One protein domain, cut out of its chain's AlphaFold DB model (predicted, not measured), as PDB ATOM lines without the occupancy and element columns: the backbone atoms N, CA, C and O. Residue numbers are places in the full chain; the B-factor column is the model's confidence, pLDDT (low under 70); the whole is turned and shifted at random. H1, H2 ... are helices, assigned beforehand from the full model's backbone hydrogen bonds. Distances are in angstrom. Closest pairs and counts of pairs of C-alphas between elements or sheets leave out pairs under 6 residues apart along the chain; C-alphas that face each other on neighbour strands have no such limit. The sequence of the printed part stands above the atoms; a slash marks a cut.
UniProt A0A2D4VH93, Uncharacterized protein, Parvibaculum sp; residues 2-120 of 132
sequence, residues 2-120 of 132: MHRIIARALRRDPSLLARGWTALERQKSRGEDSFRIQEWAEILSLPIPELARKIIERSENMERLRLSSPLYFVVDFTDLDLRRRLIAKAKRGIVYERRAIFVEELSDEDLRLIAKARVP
ATOM      1  N   MET A   2     -51.651 -16.030 -47.451       75.12
ATOM      2  CA  MET A   2     -50.705 -14.895 -47.439       75.12
ATOM      3  C   MET A   2     -49.264 -15.272 -47.046       75.12
ATOM      4  O   MET A   2     -48.340 -15.088 -47.827       75.12
ATOM      5  N   HIS A   3     -49.078 -15.933 -45.904       82.31
ATOM      6  CA  HIS A   3     -47.760 -16.343 -45.405       82.31
ATOM      7  C   HIS A   3     -46.969 -17.275 -46.349       82.31
ATOM      8  O   HIS A   3     -45.741 -17.250 -46.354       82.31
ATOM      9  N   ARG A   4     -47.637 -18.041 -47.229       84.00
ATOM     10  CA  ARG A   4     -46.951 -18.844 -48.266       84.00
ATOM     11  C   ARG A   4     -46.380 -17.974 -49.387       84.00
ATOM     12  O   ARG A   4     -45.374 -18.340 -49.988       84.00
ATOM     13  N   ILE A   5     -47.022 -16.844 -49.675       83.56
ATOM     14  CA  ILE A   5     -46.558 -15.857 -50.659       83.56
ATOM     15  C   ILE A   5     -45.353 -15.127 -50.089       83.56
ATOM     16  O   ILE A   5     -44.327 -15.069 -50.757       83.56
ATOM     17  N   ILE A   6     -45.448 -14.699 -48.829       85.06
ATOM     18  CA  ILE A   6     -44.348 -14.077 -48.086       85.06
ATOM     19  C   ILE A   6     -43.118 -14.992 -48.083       85.06
ATOM     20  O   ILE A   6     -42.044 -14.584 -48.509       85.06
ATOM     21  N   ALA A   7     -43.282 -16.265 -47.713       89.00
ATOM     22  CA  ALA A   7     -42.189 -17.238 -47.719       89.00
ATOM     23  C   ALA A   7     -41.562 -17.443 -49.111       89.00
ATOM     24  O   ALA A   7     -40.352 -17.632 -49.233       89.00
ATOM     25  N   ARG A   8     -42.365 -17.407 -50.183       85.31
ATOM     26  CA  ARG A   8     -41.857 -17.509 -51.559       85.31
ATOM     27  C   ARG A   8     -41.131 -16.236 -51.997       85.31
ATOM     28  O   ARG A   8     -40.148 -16.345 -52.722       85.31
ATOM     29  N   ALA A   9     -41.615 -15.070 -51.582       83.69
ATOM     30  CA  ALA A   9     -40.999 -13.785 -51.871       83.69
ATOM     31  C   ALA A   9     -39.652 -13.650 -51.152       83.69
ATOM     32  O   ALA A   9     -38.663 -13.375 -51.814       83.69
ATOM     33  N   LEU A  10     -39.575 -13.991 -49.861       86.25
ATOM     34  CA  LEU A  10     -38.327 -13.981 -49.085       86.25
ATOM     35  C   LEU A  10     -37.220 -14.837 -49.707       86.25
ATOM     36  O   LEU A  10     -36.058 -14.455 -49.705       86.25
ATOM     37  N   ARG A  11     -37.570 -15.999 -50.274       87.19
ATOM     38  CA  ARG A  11     -36.595 -16.858 -50.968       87.19
ATOM     39  C   ARG A  11     -36.092 -16.267 -52.283       87.19
ATOM     40  O   ARG A  11     -35.024 -16.656 -52.737       87.19
ATOM     41  N   ARG A  12     -36.889 -15.417 -52.932       82.31
ATOM     42  CA  ARG A  12     -36.546 -14.777 -54.210       82.31
ATOM     43  C   ARG A  12     -35.804 -13.466 -54.009       82.31
ATOM     44  O   ARG A  12     -34.939 -13.147 -54.809       82.31
ATOM     45  N   ASP A  13     -36.162 -12.738 -52.962       82.25
ATOM     46  CA  ASP A  13     -35.622 -11.429 -52.642       82.25
ATOM     47  C   ASP A  13     -35.287 -11.346 -51.140       82.25
ATOM     48  O   ASP A  13     -36.156 -11.048 -50.311       82.25
ATOM     49  N   PRO A  14     -34.016 -11.604 -50.782       82.19
ATOM     50  CA  PRO A  14     -33.506 -11.445 -49.423       82.19
ATOM     51  C   PRO A  14     -33.637 -10.032 -48.843       82.19
ATOM     52  O   PRO A  14     -33.677  -9.888 -47.621       82.19
ATOM     53  N   SER A  15     -33.736  -8.984 -49.673       82.00
ATOM     54  CA  SER A  15     -33.823  -7.595 -49.191       82.00
ATOM     55  C   SER A  15     -35.113  -7.317 -48.406       82.00
ATOM     56  O   SER A  15     -35.160  -6.428 -47.551       82.00
ATOM     57  N   LEU A  16     -36.146  -8.139 -48.615       84.12
ATOM     58  CA  LEU A  16     -37.398  -8.093 -47.863       84.12
ATOM     59  C   LEU A  16     -37.193  -8.357 -46.365       84.12
ATOM     60  O   LEU A  16     -37.986  -7.877 -45.557       84.12
ATOM     61  N   LEU A  17     -36.122  -9.060 -45.977       89.81
ATOM     62  CA  LEU A  17     -35.792  -9.274 -44.571       89.81
ATOM     63  C   LEU A  17     -35.432  -7.959 -43.865       89.81
ATOM     64  O   LEU A  17     -35.944  -7.683 -42.782       89.81
ATOM     65  N   ALA A  18     -34.624  -7.106 -44.502       86.06
ATOM     66  CA  ALA A  18     -34.249  -5.800 -43.953       86.06
ATOM     67  C   ALA A  18     -35.475  -4.889 -43.758       86.06
ATOM     68  O   ALA A  18     -35.607  -4.184 -42.753       86.06
ATOM     69  N   ARG A  19     -36.429  -4.957 -44.694       86.38
ATOM     70  CA  ARG A  19     -37.719  -4.265 -44.569       86.38
ATOM     71  C   ARG A  19     -38.573  -4.836 -43.432       86.38
ATOM     72  O   ARG A  19     -39.230  -4.060 -42.743       86.38
ATOM     73  N   GLY A  20     -38.519  -6.149 -43.203       89.94
ATOM     74  CA  GLY A  20     -39.142  -6.820 -42.056       89.94
ATOM     75  C   GLY A  20     -38.642  -6.273 -40.723       89.94
ATOM     76  O   GLY A  20     -39.450  -5.895 -39.880       89.94
ATOM     77  N   TRP A  21     -37.325  -6.126 -40.575       92.12
ATOM     78  CA  TRP A  21     -36.720  -5.500 -39.395       92.12
ATOM     79  C   TRP A  21     -37.161  -4.049 -39.201       92.12
ATOM     80  O   TRP A  21     -37.503  -3.646 -38.094       92.12
ATOM     81  N   THR A  22     -37.230  -3.273 -40.285       89.81
ATOM     82  CA  THR A  22     -37.715  -1.884 -40.222       89.81
ATOM     83  C   THR A  22     -39.179  -1.816 -39.780       89.81
ATOM     84  O   THR A  22     -39.557  -0.927 -39.020       89.81
ATOM     85  N   ALA A  23     -40.023  -2.737 -40.252       88.38
ATOM     86  CA  ALA A  23     -41.418  -2.819 -39.832       88.38
ATOM     87  C   ALA A  23     -41.541  -3.213 -38.353       88.38
ATOM     88  O   ALA A  23     -42.300  -2.574 -37.631       88.38
ATOM     89  N   LEU A  24     -40.747  -4.184 -37.892       90.50
ATOM     90  CA  LEU A  24     -40.720  -4.608 -36.492       90.50
ATOM     91  C   LEU A  24     -40.307  -3.463 -35.551       90.50
ATOM     92  O   LEU A  24     -40.936  -3.252 -34.517       90.50
ATOM     93  N   GLU A  25     -39.310  -2.659 -35.931       90.12
ATOM     94  CA  GLU A  25     -38.903  -1.499 -35.126       90.12
ATOM     95  C   GLU A  25     -40.003  -0.426 -35.069       90.12
ATOM     96  O   GLU A  25     -40.225   0.199 -34.032       90.12
ATOM     97  N   ARG A  26     -40.767  -0.245 -36.155       87.56
ATOM     98  CA  ARG A  26     -41.940   0.644 -36.146       87.56
ATOM     99  C   ARG A  26     -43.030   0.129 -35.212       87.56
ATOM    100  O   ARG A  26     -43.577   0.932 -34.462       87.56
ATOM    101  N   GLN A  27     -43.329  -1.169 -35.234       86.75
ATOM    102  CA  GLN A  27     -44.291  -1.790 -34.314       86.75
ATOM    103  C   GLN A  27     -43.867  -1.570 -32.856       86.75
ATOM    104  O   GLN A  27     -44.643  -1.069 -32.041       86.75
ATOM    105  N   LYS A  28     -42.586  -1.807 -32.555       88.31
ATOM    106  CA  LYS A  28     -41.990  -1.528 -31.245       88.31
ATOM    107  C   LYS A  28     -42.137  -0.059 -30.835       88.31
ATOM    108  O   LYS A  28     -42.543   0.223 -29.712       88.31
ATOM    109  N   SER A  29     -41.872   0.882 -31.743       86.38
ATOM    110  CA  SER A  29     -42.012   2.322 -31.463       86.38
ATOM    111  C   SER A  29     -43.457   2.764 -31.187       86.38
ATOM    112  O   SER A  29     -43.671   3.786 -30.544       86.38
ATOM    113  N   ARG A  30     -44.447   1.988 -31.649       86.06
ATOM    114  CA  ARG A  30     -45.879   2.229 -31.416       86.06
ATOM    115  C   ARG A  30     -46.381   1.644 -30.095       86.06
ATOM    116  O   ARG A  30     -47.555   1.811 -29.783       86.06
ATOM    117  N   GLY A  31     -45.514   0.982 -29.327       82.44
ATOM    118  CA  GLY A  31     -45.890   0.355 -28.063       82.44
ATOM    119  C   GLY A  31     -46.654  -0.958 -28.232       82.44
ATOM    120  O   GLY A  31     -47.415  -1.328 -27.343       82.44
ATOM    121  N   GLU A  32     -46.480  -1.657 -29.360       82.38
ATOM    122  CA  GLU A  32     -47.006  -3.017 -29.506       82.38
ATOM    123  C   GLU A  32     -46.391  -3.971 -28.465       82.38
ATOM    124  O   GLU A  32     -45.292  -3.748 -27.954       82.38
ATOM    125  N   ASP A  33     -47.127  -5.044 -28.159       84.94
ATOM    126  CA  ASP A  33     -46.787  -6.063 -27.158       84.94
ATOM    127  C   ASP A  33     -45.324  -6.530 -27.266       84.94
ATOM    128  O   ASP A  33     -44.920  -7.162 -28.248       84.94
ATOM    129  N   SER A  34     -44.538  -6.243 -26.222       83.56
ATOM    130  CA  SER A  34     -43.099  -6.508 -26.183       83.56
ATOM    131  C   SER A  34     -42.757  -7.988 -26.354       83.56
ATOM    132  O   SER A  34     -41.726  -8.299 -26.953       83.56
ATOM    133  N   PHE A  35     -43.630  -8.896 -25.906       87.00
ATOM    134  CA  PHE A  35     -43.422 -10.332 -26.055       87.00
ATOM    135  C   PHE A  35     -43.505 -10.738 -27.528       87.00
ATOM    136  O   PHE A  35     -42.606 -11.396 -28.048       87.00
ATOM    137  N   ARG A  36     -44.519 -10.247 -28.251       86.25
ATOM    138  CA  ARG A  36     -44.672 -10.506 -29.694       86.25
ATOM    139  C   ARG A  36     -43.522  -9.919 -30.503       86.25
ATOM    140  O   ARG A  36     -43.065 -10.552 -31.452       86.25
ATOM    141  N   ILE A  37     -43.046  -8.729 -30.131       90.75
ATOM    142  CA  ILE A  37     -41.897  -8.093 -30.788       90.75
ATOM    143  C   ILE A  37     -40.640  -8.949 -30.634       90.75
ATOM    144  O   ILE A  37     -39.925  -9.167 -31.613       90.75
ATOM    145  N   GLN A  38     -40.377  -9.455 -29.428       93.00
ATOM    146  CA  GLN A  38     -39.220 -10.303 -29.164       93.00
ATOM    147  C   GLN A  38     -39.294 -11.622 -29.939       93.00
ATOM    148  O   GLN A  38     -38.335 -11.991 -30.614       93.00
ATOM    149  N   GLU A  39     -40.446 -12.290 -29.926       93.44
ATOM    150  CA  GLU A  39     -40.645 -13.528 -30.684       93.44
ATOM    151  C   GLU A  39     -40.453 -13.321 -32.191       93.44
ATOM    152  O   GLU A  39     -39.844 -14.144 -32.878       93.44
ATOM    153  N   TRP A  40     -40.935 -12.198 -32.729       94.50
ATOM    154  CA  TRP A  40     -40.696 -11.860 -34.127       94.50
ATOM    155  C   TRP A  40     -39.231 -11.542 -34.415       94.50
ATOM    156  O   TRP A  40     -38.743 -11.943 -35.469       94.50
ATOM    157  N   ALA A  41     -38.512 -10.883 -33.504       94.94
ATOM    158  CA  ALA A  41     -37.077 -10.647 -33.651       94.94
ATOM    159  C   ALA A  41     -36.296 -11.970 -33.723       94.94
ATOM    160  O   ALA A  41     -35.439 -12.136 -34.592       94.94
ATOM    161  N   GLU A  42     -36.639 -12.941 -32.872       95.75
ATOM    162  CA  GLU A  42     -36.054 -14.285 -32.905       95.75
ATOM    163  C   GLU A  42     -36.339 -14.977 -34.243       95.75
ATOM    164  O   GLU A  42     -35.427 -15.496 -34.886       95.75
ATOM    165  N   ILE A  43     -37.578 -14.910 -34.733       95.25
ATOM    166  CA  ILE A  43     -37.947 -15.496 -36.027       95.25
ATOM    167  C   ILE A  43     -37.199 -14.819 -37.184       95.25
ATOM    168  O   ILE A  43     -36.671 -15.515 -38.049       95.25
ATOM    169  N   LEU A  44     -37.129 -13.484 -37.220       94.50
ATOM    170  CA  LEU A  44     -36.432 -12.734 -38.276       94.50
ATOM    171  C   LEU A  44     -34.906 -12.907 -38.233       94.50
ATOM    172  O   LEU A  44     -34.242 -12.626 -39.231       94.50
ATOM    173  N   SER A  45     -34.347 -13.379 -37.118       95.50
ATOM    174  CA  SER A  45     -32.924 -13.720 -37.017       95.50
ATOM    175  C   SER A  45     -32.563 -15.041 -37.712       95.50
ATOM    176  O   SER A  45     -31.387 -15.303 -37.968       95.50
ATOM    177  N   LEU A  46     -33.561 -15.867 -38.054       94.94
ATOM    178  CA  LEU A  46     -33.344 -17.149 -38.717       94.94
ATOM    179  C   LEU A  46     -32.814 -16.977 -40.153       94.94
ATOM    180  O   LEU A  46     -33.231 -16.061 -40.872       94.94
ATOM    181  N   PRO A  47     -31.989 -17.921 -40.648       93.62
ATOM    182  CA  PRO A  47     -31.638 -17.995 -42.062       93.62
ATOM    183  C   PRO A  47     -32.889 -18.035 -42.948       93.62
ATOM    184  O   PRO A  47     -33.866 -18.709 -42.625       93.62
ATOM    185  N   ILE A  48     -32.858 -17.386 -44.119       92.19
ATOM    186  CA  ILE A  48     -34.025 -17.277 -45.023       92.19
ATOM    187  C   ILE A  48     -34.750 -18.613 -45.284       92.19
ATOM    188  O   ILE A  48     -35.985 -18.626 -45.264       92.19
ATOM    189  N   PRO A  49     -34.061 -19.748 -45.525       91.44
ATOM    190  CA  PRO A  49     -34.740 -21.029 -45.703       91.44
ATOM    191  C   PRO A  49     -35.565 -21.454 -44.481       91.44
ATOM    192  O   PRO A  49     -36.672 -21.973 -44.643       91.44
ATOM    193  N   GLU A  50     -35.043 -21.212 -43.280       94.12
ATOM    194  CA  GLU A  50     -35.664 -21.543 -41.997       94.12
ATOM    195  C   GLU A  50     -36.773 -20.560 -41.649       94.12
ATOM    196  O   GLU A  50     -37.891 -20.995 -41.385       94.12
ATOM    197  N   LEU A  51     -36.529 -19.256 -41.796       93.25
ATOM    198  CA  LEU A  51     -37.546 -18.212 -41.684       93.25
ATOM    199  C   LEU A  51     -38.752 -18.518 -42.584       93.25
ATOM    200  O   LEU A  51     -39.900 -18.525 -42.139       93.25
ATOM    201  N   ALA A  52     -38.507 -18.848 -43.854       91.81
ATOM    202  CA  ALA A  52     -39.564 -19.173 -44.807       91.81
ATOM    203  C   ALA A  52     -40.346 -20.440 -44.423       91.81
ATOM    204  O   ALA A  52     -41.531 -20.533 -44.745       91.81
ATOM    205  N   ARG A  53     -39.709 -21.423 -43.766       92.69
ATOM    206  CA  ARG A  53     -40.401 -22.596 -43.201       92.69
ATOM    207  C   ARG A  53     -41.208 -22.207 -41.963       92.69
ATOM    208  O   ARG A  53     -42.375 -22.575 -41.882       92.69
ATOM    209  N   LYS A  54     -40.627 -21.414 -41.061       92.75
ATOM    210  CA  LYS A  54     -41.248 -20.973 -39.810       92.75
ATOM    211  C   LYS A  54     -42.519 -20.167 -40.063       92.75
ATOM    212  O   LYS A  54     -43.574 -20.475 -39.526       92.75
ATOM    213  N   ILE A  55     -42.469 -19.230 -41.008       89.56
ATOM    214  CA  ILE A  55     -43.614 -18.402 -41.414       89.56
ATOM    215  C   ILE A  55     -44.821 -19.244 -41.872       89.56
ATOM    216  O   ILE A  55     -45.974 -18.859 -41.643       89.56
ATOM    217  N   ILE A  56     -44.591 -20.391 -42.521       90.44
ATOM    218  CA  ILE A  56     -45.656 -21.269 -43.039       90.44
ATOM    219  C   ILE A  56     -46.001 -22.437 -42.110       90.44
ATOM    220  O   ILE A  56     -46.954 -23.160 -42.403       90.44
ATOM    221  N   GLU A  57     -45.270 -22.601 -41.008       90.88
ATOM    222  CA  GLU A  57     -45.492 -23.657 -40.024       90.88
ATOM    223  C   GLU A  57     -46.919 -23.578 -39.464       90.88
ATOM    224  O   GLU A  57     -47.479 -22.495 -39.270       90.88
ATOM    225  N   ARG A  58     -47.544 -24.737 -39.266       85.69
ATOM    226  CA  ARG A  58     -48.834 -24.845 -38.583       85.69
ATOM    227  C   ARG A  58     -48.554 -25.243 -37.143       85.69
ATOM    228  O   ARG A  58     -48.381 -26.420 -36.855       85.69
ATOM    229  N   SER A  59     -48.438 -24.243 -36.288       86.75
ATOM    230  CA  SER A  59     -48.294 -24.395 -34.846       86.75
ATOM    231  C   SER A  59     -49.103 -23.298 -34.171       86.75
ATOM    232  O   SER A  59     -49.220 -22.198 -34.718       86.75
ATOM    233  N   GLU A  60     -49.638 -23.586 -32.990       82.88
ATOM    234  CA  GLU A  60     -50.434 -22.637 -32.203       82.88
ATOM    235  C   GLU A  60     -49.673 -21.319 -31.979       82.88
ATOM    236  O   GLU A  60     -50.213 -20.225 -32.153       82.88
ATOM    237  N   ASN A  61     -48.360 -21.418 -31.735       84.25
ATOM    238  CA  ASN A  61     -47.500 -20.250 -31.591       84.25
ATOM    239  C   ASN A  61     -47.473 -19.371 -32.853       84.25
ATOM    240  O   ASN A  61     -47.652 -18.154 -32.791       84.25
ATOM    241  N   MET A  62     -47.285 -19.989 -34.022       87.31
ATOM    242  CA  MET A  62     -47.259 -19.253 -35.283       87.31
ATOM    243  C   MET A  62     -48.636 -18.727 -35.682       87.31
ATOM    244  O   MET A  62     -48.712 -17.697 -36.345       87.31
ATOM    245  N   GLU A  63     -49.729 -19.389 -35.305       85.31
ATOM    246  CA  GLU A  63     -51.084 -18.887 -35.552       85.31
ATOM    247  C   GLU A  63     -51.344 -17.572 -34.818       85.31
ATOM    248  O   GLU A  63     -51.799 -16.617 -35.450       85.31
ATOM    249  N   ARG A  64     -50.939 -17.481 -33.545       87.00
ATOM    250  CA  ARG A  64     -50.986 -16.233 -32.769       87.00
ATOM    251  C   ARG A  64     -50.106 -15.143 -33.382       87.00
ATOM    252  O   ARG A  64     -50.565 -14.020 -33.591       87.00
ATOM    253  N   LEU A  65     -48.851 -15.462 -33.704       86.50
ATOM    254  CA  LEU A  65     -47.888 -14.474 -34.206       86.50
ATOM    255  C   LEU A  65     -48.283 -13.894 -35.568       86.50
ATOM    256  O   LEU A  65     -48.061 -12.712 -35.826       86.50
ATOM    257  N   ARG A  66     -48.936 -14.680 -36.431       85.69
ATOM    258  CA  ARG A  66     -49.374 -14.243 -37.769       85.69
ATOM    259  C   ARG A  66     -50.310 -13.038 -37.772       85.69
ATOM    260  O   ARG A  66     -50.341 -12.338 -38.780       85.69
ATOM    261  N   LEU A  67     -51.044 -12.799 -36.685       80.12
ATOM    262  CA  LEU A  67     -51.915 -11.628 -36.542       80.12
ATOM    263  C   LEU A  67     -51.123 -10.314 -36.448       80.12
ATOM    264  O   LEU A  67     -51.651  -9.263 -36.780       80.12
ATOM    265  N   SER A  68     -49.850 -10.384 -36.050       82.69
ATOM    266  CA  SER A  68     -48.950  -9.236 -35.843       82.69
ATOM    267  C   SER A  68     -47.729  -9.260 -36.771       82.69
ATOM    268  O   SER A  68     -46.706  -8.645 -36.490       82.69
ATOM    269  N   SER A  69     -47.811  -9.994 -37.885       85.06
ATOM    270  CA  SER A  69     -46.665 -10.236 -38.768       85.06
ATOM    271  C   SER A  69     -46.035  -8.939 -39.297       85.06
ATOM    272  O   SER A  69     -46.712  -8.211 -40.026       85.06
ATOM    273  N   PRO A  70     -44.728  -8.684 -39.068       87.88
ATOM    274  CA  PRO A  70     -44.038  -7.497 -39.585       87.88
ATOM    275  C   PRO A  70     -43.831  -7.550 -41.108       87.88
ATOM    276  O   PRO A  70     -43.356  -6.594 -41.711       87.88
ATOM    277  N   LEU A  71     -44.186  -8.662 -41.761       85.62
ATOM    278  CA  LEU A  71     -43.987  -8.904 -43.194       85.62
ATOM    279  C   LEU A  71     -45.252  -8.661 -44.034       85.62
ATOM    280  O   LEU A  71     -45.308  -9.065 -45.197       85.62
ATOM    281  N   TYR A  72     -46.270  -8.006 -43.470       80.94
ATOM    282  CA  TYR A  72     -47.533  -7.713 -44.158       80.94
ATOM    283  C   TYR A  72     -47.334  -6.949 -45.480       80.94
ATOM    284  O   TYR A  72     -48.044  -7.206 -46.448       80.94
ATOM    285  N   PHE A  73     -46.312  -6.086 -45.557       80.31
ATOM    286  CA  PHE A  73     -45.988  -5.269 -46.735       80.31
ATOM    287  C   PHE A  73     -45.541  -6.075 -47.964       80.31
ATOM    288  O   PHE A  73     -45.441  -5.523 -49.058       80.31
ATOM    289  N   VAL A  74     -45.189  -7.353 -47.795       77.12
ATOM    290  CA  VAL A  74     -44.738  -8.216 -48.898       77.12
ATOM    291  C   VAL A  74     -45.899  -8.576 -49.827       77.12
ATOM    292  O   VAL A  74     -45.688  -8.913 -50.991       77.12
ATOM    293  N   VAL A  75     -47.131  -8.515 -49.321       68.62
ATOM    294  CA  VAL A  75     -48.331  -8.644 -50.137       68.62
ATOM    295  C   VAL A  75     -48.922  -7.255 -50.302       68.62
ATOM    296  O   VAL A  75     -49.405  -6.664 -49.343       68.62
ATOM    297  N   ASP A  76     -48.882  -6.745 -51.528       64.81
ATOM    298  CA  ASP A  76     -49.593  -5.523 -51.867       64.81
ATOM    299  C   ASP A  76     -51.078  -5.847 -52.069       64.81
ATOM    300  O   ASP A  76     -51.464  -6.538 -53.013       64.81
ATOM    301  N   PHE A  77     -51.920  -5.386 -51.146       55.97
ATOM    302  CA  PHE A  77     -53.371  -5.562 -51.238       55.97
ATOM    303  C   PHE A  77     -54.040  -4.542 -52.165       55.97
ATOM    304  O   PHE A  77     -55.228  -4.694 -52.458       55.97
ATOM    305  N   THR A  78     -53.298  -3.533 -52.629       53.31
ATOM    306  CA  THR A  78     -53.779  -2.518 -53.575       53.31
ATOM    307  C   THR A  78     -53.668  -2.981 -55.030       53.31
ATOM    308  O   THR A  78     -54.419  -2.502 -55.880       53.31
ATOM    309  N   ASP A  79     -52.838  -3.994 -55.310       57.97
ATOM    310  CA  ASP A  79     -52.820  -4.692 -56.597       57.97
ATOM    311  C   ASP A  79     -54.123  -5.497 -56.771       57.97
ATOM    312  O   ASP A  79     -54.313  -6.604 -56.243       57.97
ATOM    313  N   LEU A  80     -55.050  -4.913 -57.534       53.22
ATOM    314  CA  LEU A  80     -56.365  -5.479 -57.828       53.22
ATOM    315  C   LEU A  80     -56.279  -6.851 -58.515       53.22
ATOM    316  O   LEU A  80     -57.132  -7.710 -58.268       53.22
ATOM    317  N   ASP A  81     -55.251  -7.104 -59.324       59.22
ATOM    318  CA  ASP A  81     -55.094  -8.366 -60.044       59.22
ATOM    319  C   ASP A  81     -54.501  -9.456 -59.159       59.22
ATOM    320  O   ASP A  81     -54.881 -10.632 -59.265       59.22
ATOM    321  N   LEU A  82     -53.593  -9.097 -58.252       58.03
ATOM    322  CA  LEU A  82     -53.153  -9.995 -57.190       58.03
ATOM    323  C   LEU A  82     -54.331 -10.336 -56.270       58.03
ATOM    324  O   LEU A  82     -54.561 -11.516 -55.992       58.03
ATOM    325  N   ARG A  83     -55.139  -9.345 -55.875       58.19
ATOM    326  CA  ARG A  83     -56.341  -9.538 -55.049       58.19
ATOM    327  C   ARG A  83     -57.350 -10.472 -55.717       58.19
ATOM    328  O   ARG A  83     -57.774 -11.444 -55.090       58.19
ATOM    329  N   ARG A  84     -57.682 -10.261 -56.997       62.38
ATOM    330  CA  ARG A  84     -58.569 -11.150 -57.776       62.38
ATOM    331  C   ARG A  84     -58.038 -12.583 -57.828       62.38
ATOM    332  O   ARG A  84     -58.788 -13.525 -57.572       62.38
ATOM    333  N   ARG A  85     -56.736 -12.762 -58.080       63.44
ATOM    334  CA  ARG A  85     -56.090 -14.089 -58.106       63.44
ATOM    335  C   ARG A  85     -56.088 -14.765 -56.734       63.44
ATOM    336  O   ARG A  85     -56.284 -15.980 -56.656       63.44
ATOM    337  N   LEU A  86     -55.894 -14.003 -55.659       58.78
ATOM    338  CA  LEU A  86     -55.951 -14.511 -54.289       58.78
ATOM    339  C   LEU A  86     -57.363 -14.920 -53.894       58.78
ATOM    340  O   LEU A  86     -57.528 -16.014 -53.359       58.78
ATOM    341  N   ILE A  87     -58.368 -14.107 -54.221       63.16
ATOM    342  CA  ILE A  87     -59.783 -14.417 -53.989       63.16
ATOM    343  C   ILE A  87     -60.200 -15.647 -54.798       63.16
ATOM    344  O   ILE A  87     -60.824 -16.542 -54.243       63.16
ATOM    345  N   ALA A  88     -59.817 -15.755 -56.071       68.88
ATOM    346  CA  ALA A  88     -60.130 -16.926 -56.892       68.88
ATOM    347  C   ALA A  88     -59.503 -18.215 -56.327       68.88
ATOM    348  O   ALA A  88     -60.160 -19.253 -56.258       68.88
ATOM    349  N   LYS A  89     -58.244 -18.156 -55.865       60.78
ATOM    350  CA  LYS A  89     -57.587 -19.294 -55.199       60.78
ATOM    351  C   LYS A  89     -58.182 -19.603 -53.829       60.78
ATOM    352  O   LYS A  89     -58.260 -20.773 -53.473       60.78
ATOM    353  N   ALA A  90     -58.589 -18.582 -53.077       58.28
ATOM    354  CA  ALA A  90     -59.280 -18.751 -51.809       58.28
ATOM    355  C   ALA A  90     -60.641 -19.408 -52.043       58.28
ATOM    356  O   ALA A  90     -60.872 -20.447 -51.461       58.28
ATOM    357  N   LYS A  91     -61.480 -18.930 -52.971       53.38
ATOM    358  CA  LYS A  91     -62.782 -19.541 -53.313       53.38
ATOM    359  C   LYS A  91     -62.669 -21.011 -53.721       53.38
ATOM    360  O   LYS A  91     -63.508 -21.808 -53.336       53.38
ATOM    361  N   ARG A  92     -61.588 -21.391 -54.409       56.38
ATOM    362  CA  ARG A  92     -61.287 -22.796 -54.742       56.38
ATOM    363  C   ARG A  92     -60.858 -23.655 -53.539       56.38
ATOM    364  O   ARG A  92     -60.795 -24.868 -53.669       56.38
ATOM    365  N   GLY A  93     -60.547 -23.043 -52.395       46.66
ATOM    366  CA  GLY A  93     -60.244 -23.697 -51.113       46.66
ATOM    367  C   GLY A  93     -61.185 -23.321 -49.953       46.66
ATOM    368  O   GLY A  93     -61.030 -23.862 -48.861       46.66
ATOM    369  N   ILE A  94     -62.162 -22.428 -50.163       45.66
ATOM    370  CA  ILE A  94     -63.227 -22.047 -49.221       45.66
ATOM    371  C   ILE A  94     -64.334 -23.103 -49.344       45.66
ATOM    372  O   ILE A  94     -65.420 -22.873 -49.858       45.66
ATOM    373  N   VAL A  95     -64.005 -24.309 -48.895       40.69
ATOM    374  CA  VAL A  95     -64.923 -25.105 -48.068       40.69
ATOM    375  C   VAL A  95     -64.525 -24.966 -46.585       40.69
ATOM    376  O   VAL A  95     -65.248 -25.414 -45.709       40.69
ATOM    377  N   TYR A  96     -63.433 -24.260 -46.262       34.00
ATOM    378  CA  TYR A  96     -63.041 -23.995 -44.876       34.00
ATOM    379  C   TYR A  96     -63.453 -22.588 -44.414       34.00
ATOM    380  O   TYR A  96     -62.791 -21.593 -44.693       34.00
ATOM    381  N   GLU A  97     -64.607 -22.584 -43.742       35.91
ATOM    382  CA  GLU A  97     -65.046 -21.723 -42.634       35.91
ATOM    383  C   GLU A  97     -65.098 -20.195 -42.818       35.91
ATOM    384  O   GLU A  97     -64.154 -19.436 -42.610       35.91
ATOM    385  N   ARG A  98     -66.333 -19.738 -43.065       34.44
ATOM    386  CA  ARG A  98     -66.880 -18.473 -42.556       34.44
ATOM    387  C   ARG A  98     -66.668 -18.367 -41.030       34.44
ATOM    388  O   ARG A  98     -67.456 -18.946 -40.291       34.44
ATOM    389  N   ARG A  99     -65.662 -17.611 -40.574       35.12
ATOM    390  CA  ARG A  99     -65.540 -16.879 -39.277       35.12
ATOM    391  C   ARG A  99     -64.052 -16.532 -39.101       35.12
ATOM    392  O   ARG A  99     -63.220 -17.389 -39.332       35.12
ATOM    393  N   ALA A 100     -63.591 -15.345 -38.732       32.75
ATOM    394  CA  ALA A 100     -64.202 -14.111 -38.273       32.75
ATOM    395  C   ALA A 100     -63.279 -12.958 -38.718       32.75
ATOM    396  O   ALA A 100     -62.060 -13.060 -38.597       32.75
ATOM    397  N   ILE A 101     -63.848 -11.878 -39.249       38.06
ATOM    398  CA  ILE A 101     -63.182 -10.572 -39.266       38.06
ATOM    399  C   ILE A 101     -63.799  -9.840 -38.078       38.06
ATOM    400  O   ILE A 101     -65.022  -9.700 -38.036       38.06
ATOM    401  N   PHE A 102     -62.989  -9.462 -37.089       35.34
ATOM    402  CA  PHE A 102     -63.456  -8.607 -36.002       35.34
ATOM    403  C   PHE A 102     -63.819  -7.244 -36.600       35.34
ATOM    404  O   PHE A 102     -62.998  -6.596 -37.241       35.34
ATOM    405  N   VAL A 103     -65.085  -6.864 -36.438       42.41
ATOM    406  CA  VAL A 103     -65.690  -5.628 -36.962       42.41
ATOM    407  C   VAL A 103     -65.298  -4.410 -36.107       42.41
ATOM    408  O   VAL A 103     -65.601  -3.281 -36.466       42.41
ATOM    409  N   GLU A 104     -64.586  -4.615 -34.998       38.25
ATOM    410  CA  GLU A 104     -64.415  -3.614 -33.935       38.25
ATOM    411  C   GLU A 104     -63.310  -2.563 -34.171       38.25
ATOM    412  O   GLU A 104     -63.231  -1.611 -33.406       38.25
ATOM    413  N   GLU A 105     -62.503  -2.665 -35.233       40.84
ATOM    414  CA  GLU A 105     -61.429  -1.690 -35.541       40.84
ATOM    415  C   GLU A 105     -61.520  -1.070 -36.946       40.84
ATOM    416  O   GLU A 105     -60.629  -0.333 -37.368       40.84
ATOM    417  N   LEU A 106     -62.586  -1.353 -37.697       49.22
ATOM    418  CA  LEU A 106     -62.783  -0.741 -39.010       49.22
ATOM    419  C   LEU A 106     -63.420   0.634 -38.836       49.22
ATOM    420  O   LEU A 106     -64.479   0.759 -38.222       49.22
ATOM    421  N   SER A 107     -62.785   1.661 -39.397       52.41
ATOM    422  CA  SER A 107     -63.382   2.992 -39.432       52.41
ATOM    423  C   SER A 107     -64.657   2.978 -40.286       52.41
ATOM    424  O   SER A 107     -64.814   2.151 -41.190       52.41
ATOM    425  N   ASP A 108     -65.570   3.923 -40.051       50.62
ATOM    426  CA  ASP A 108     -66.791   4.066 -40.861       50.62
ATOM    427  C   ASP A 108     -66.487   4.212 -42.363       50.62
ATOM    428  O   ASP A 108     -67.294   3.840 -43.218       50.62
ATOM    429  N   GLU A 109     -65.309   4.733 -42.702       46.88
ATOM    430  CA  GLU A 109     -64.840   4.868 -44.076       46.88
ATOM    431  C   GLU A 109     -64.433   3.518 -44.684       46.88
ATOM    432  O   GLU A 109     -64.796   3.223 -45.826       46.88
ATOM    433  N   ASP A 110     -63.804   2.641 -43.899       46.44
ATOM    434  CA  ASP A 110     -63.485   1.270 -44.305       46.44
ATOM    435  C   ASP A 110     -64.756   0.436 -44.496       46.44
ATOM    436  O   ASP A 110     -64.889  -0.300 -45.481       46.44
ATOM    437  N   LEU A 111     -65.742   0.600 -43.607       51.84
ATOM    438  CA  LEU A 111     -67.051  -0.045 -43.732       51.84
ATOM    439  C   LEU A 111     -67.797   0.439 -44.982       51.84
ATOM    440  O   LEU A 111     -68.391  -0.371 -45.698       51.84
ATOM    441  N   ARG A 112     -67.712   1.735 -45.307       51.50
ATOM    442  CA  ARG A 112     -68.275   2.297 -46.545       51.50
ATOM    443  C   ARG A 112     -67.566   1.777 -47.789       51.50
ATOM    444  O   ARG A 112     -68.238   1.458 -48.768       51.50
ATOM    445  N   LEU A 113     -66.241   1.649 -47.769       48.19
ATOM    446  CA  LEU A 113     -65.472   1.099 -48.887       48.19
ATOM    447  C   LEU A 113     -65.779  -0.385 -49.116       48.19
ATOM    448  O   LEU A 113     -65.907  -0.813 -50.263       48.19
ATOM    449  N   ILE A 114     -65.978  -1.159 -48.047       47.94
ATOM    450  CA  ILE A 114     -66.394  -2.566 -48.129       47.94
ATOM    451  C   ILE A 114     -67.836  -2.680 -48.641       47.94
ATOM    452  O   ILE A 114     -68.097  -3.498 -49.526       47.94
ATOM    453  N   ALA A 115     -68.753  -1.838 -48.157       53.06
ATOM    454  CA  ALA A 115     -70.134  -1.787 -48.634       53.06
ATOM    455  C   ALA A 115     -70.218  -1.393 -50.119       53.06
ATOM    456  O   ALA A 115     -70.983  -1.989 -50.870       53.06
ATOM    457  N   LYS A 116     -69.376  -0.455 -50.568       50.72
ATOM    458  CA  LYS A 116     -69.287  -0.011 -51.969       50.72
ATOM    459  C   LYS A 116     -68.574  -1.024 -52.877       50.72
ATOM    460  O   LYS A 116     -68.800  -1.033 -54.081       50.72
ATOM    461  N   ALA A 117     -67.720  -1.881 -52.310       43.16
ATOM    462  CA  ALA A 117     -67.056  -2.980 -53.011       43.16
ATOM    463  C   ALA A 117     -67.914  -4.256 -53.108       43.16
ATOM    464  O   ALA A 117     -67.495  -5.223 -53.756       43.16
ATOM    465  N   ARG A 118     -69.100  -4.279 -52.483       42.34
ATOM    466  CA  ARG A 118     -70.122  -5.289 -52.751       42.34
ATOM    467  C   ARG A 118     -70.652  -5.015 -54.158       42.34
ATOM    468  O   ARG A 118     -71.380  -4.058 -54.389       42.34
ATOM    469  N   VAL A 119     -70.196  -5.832 -55.108       45.88
ATOM    470  CA  VAL A 119     -70.826  -5.979 -56.427       45.88
ATOM    471  C   VAL A 119     -72.345  -6.050 -56.206       45.88
ATOM    472  O   VAL A 119     -72.742  -6.762 -55.277       45.88
ATOM    473  N   PRO A 120     -73.169  -5.313 -56.975       37.47
ATOM    474  CA  PRO A 120     -74.613  -5.330 -56.787       37.47
ATOM    475  C   PRO A 120     -75.113  -6.773 -56.813       37.47
ATOM    476  O   PRO A 120     -74.714  -7.548 -57.682       37.47
TER     477      PRO A 120
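Overview. This is residues 2 to 120 of the 132 residues of an uncharacterized protein of Parvibaculum sp (UniProt A0A2D4VH93). The longest helix, H2, folds back into H3 as a helical hairpin, and a second antiparallel pair, H1 and H4, sits side by side at the end where H2 begins and H3 ends, with H5 on H3 and H4. Beyond this cluster the chain runs out through two isolated helices, H6 and H7, on long links. The printed part has 119 residues, with seven named helices in the order H1 to H7 and no named strand: all helix. It is only just compact, close to loose, with a radius of gyration of the C-alphas of 16.0 A and spans of 47 by 32 by 27 A.

Along the chain. H2, residues 15 to 29, is 21.9 A long and begins at C-alpha 15 (-33.823, -7.595, -49.191). H3 is residues 34 to 44, 15.1 A. H1, residues 2 to 12, measures 15.7 A; H4 is residues 48 to 56 and H5 residues 60 to 68. H6, residues 80 to 91, is 16.1 A; H7, residues 108 to 116, ends at C-alpha 116 (-69.287, -0.011, -51.969).

Arrangement. H2 and H3 touch as a hairpin at 9 degrees, closest at the C-alphas of Lys 28 and Ile 37, 6.6 A. H1 and H4 touch at 8 degrees, opposite ways, closest at C-alphas 7 and 52, 4.4 A. H1 and H2 touch only at the corner, and only just, with 3 pairs of C-alphas within 8 A, the closest 10 and 16, 6.1 A. H3 and H4 only just touch, with 3 such pairs, closest C-alphas 43 and 51, 6.3 A. H5 is about perpendicular to H3, 79 degrees; they only just touch, with 3 pairs, closest C-alphas 36 and 65, 6.8 A. H6 and H7 touch no helix. Every O i to N i+4 pair is within hydrogen-bond range in H1, H2, H3, H6 and H7; H4 has 4 of 5, H5 3 of 5.

Size, cuts and confidence. The C-alphas of Pro 47 and Pro 120, the two farthest apart, are 47.2 A apart. The printed part has no cut; the links H5 to H6 and H6 to H7 are long. Residues 87 to 102 and 115 to 120 stand free. The pLDDT is under 70 at residues 75 to 120.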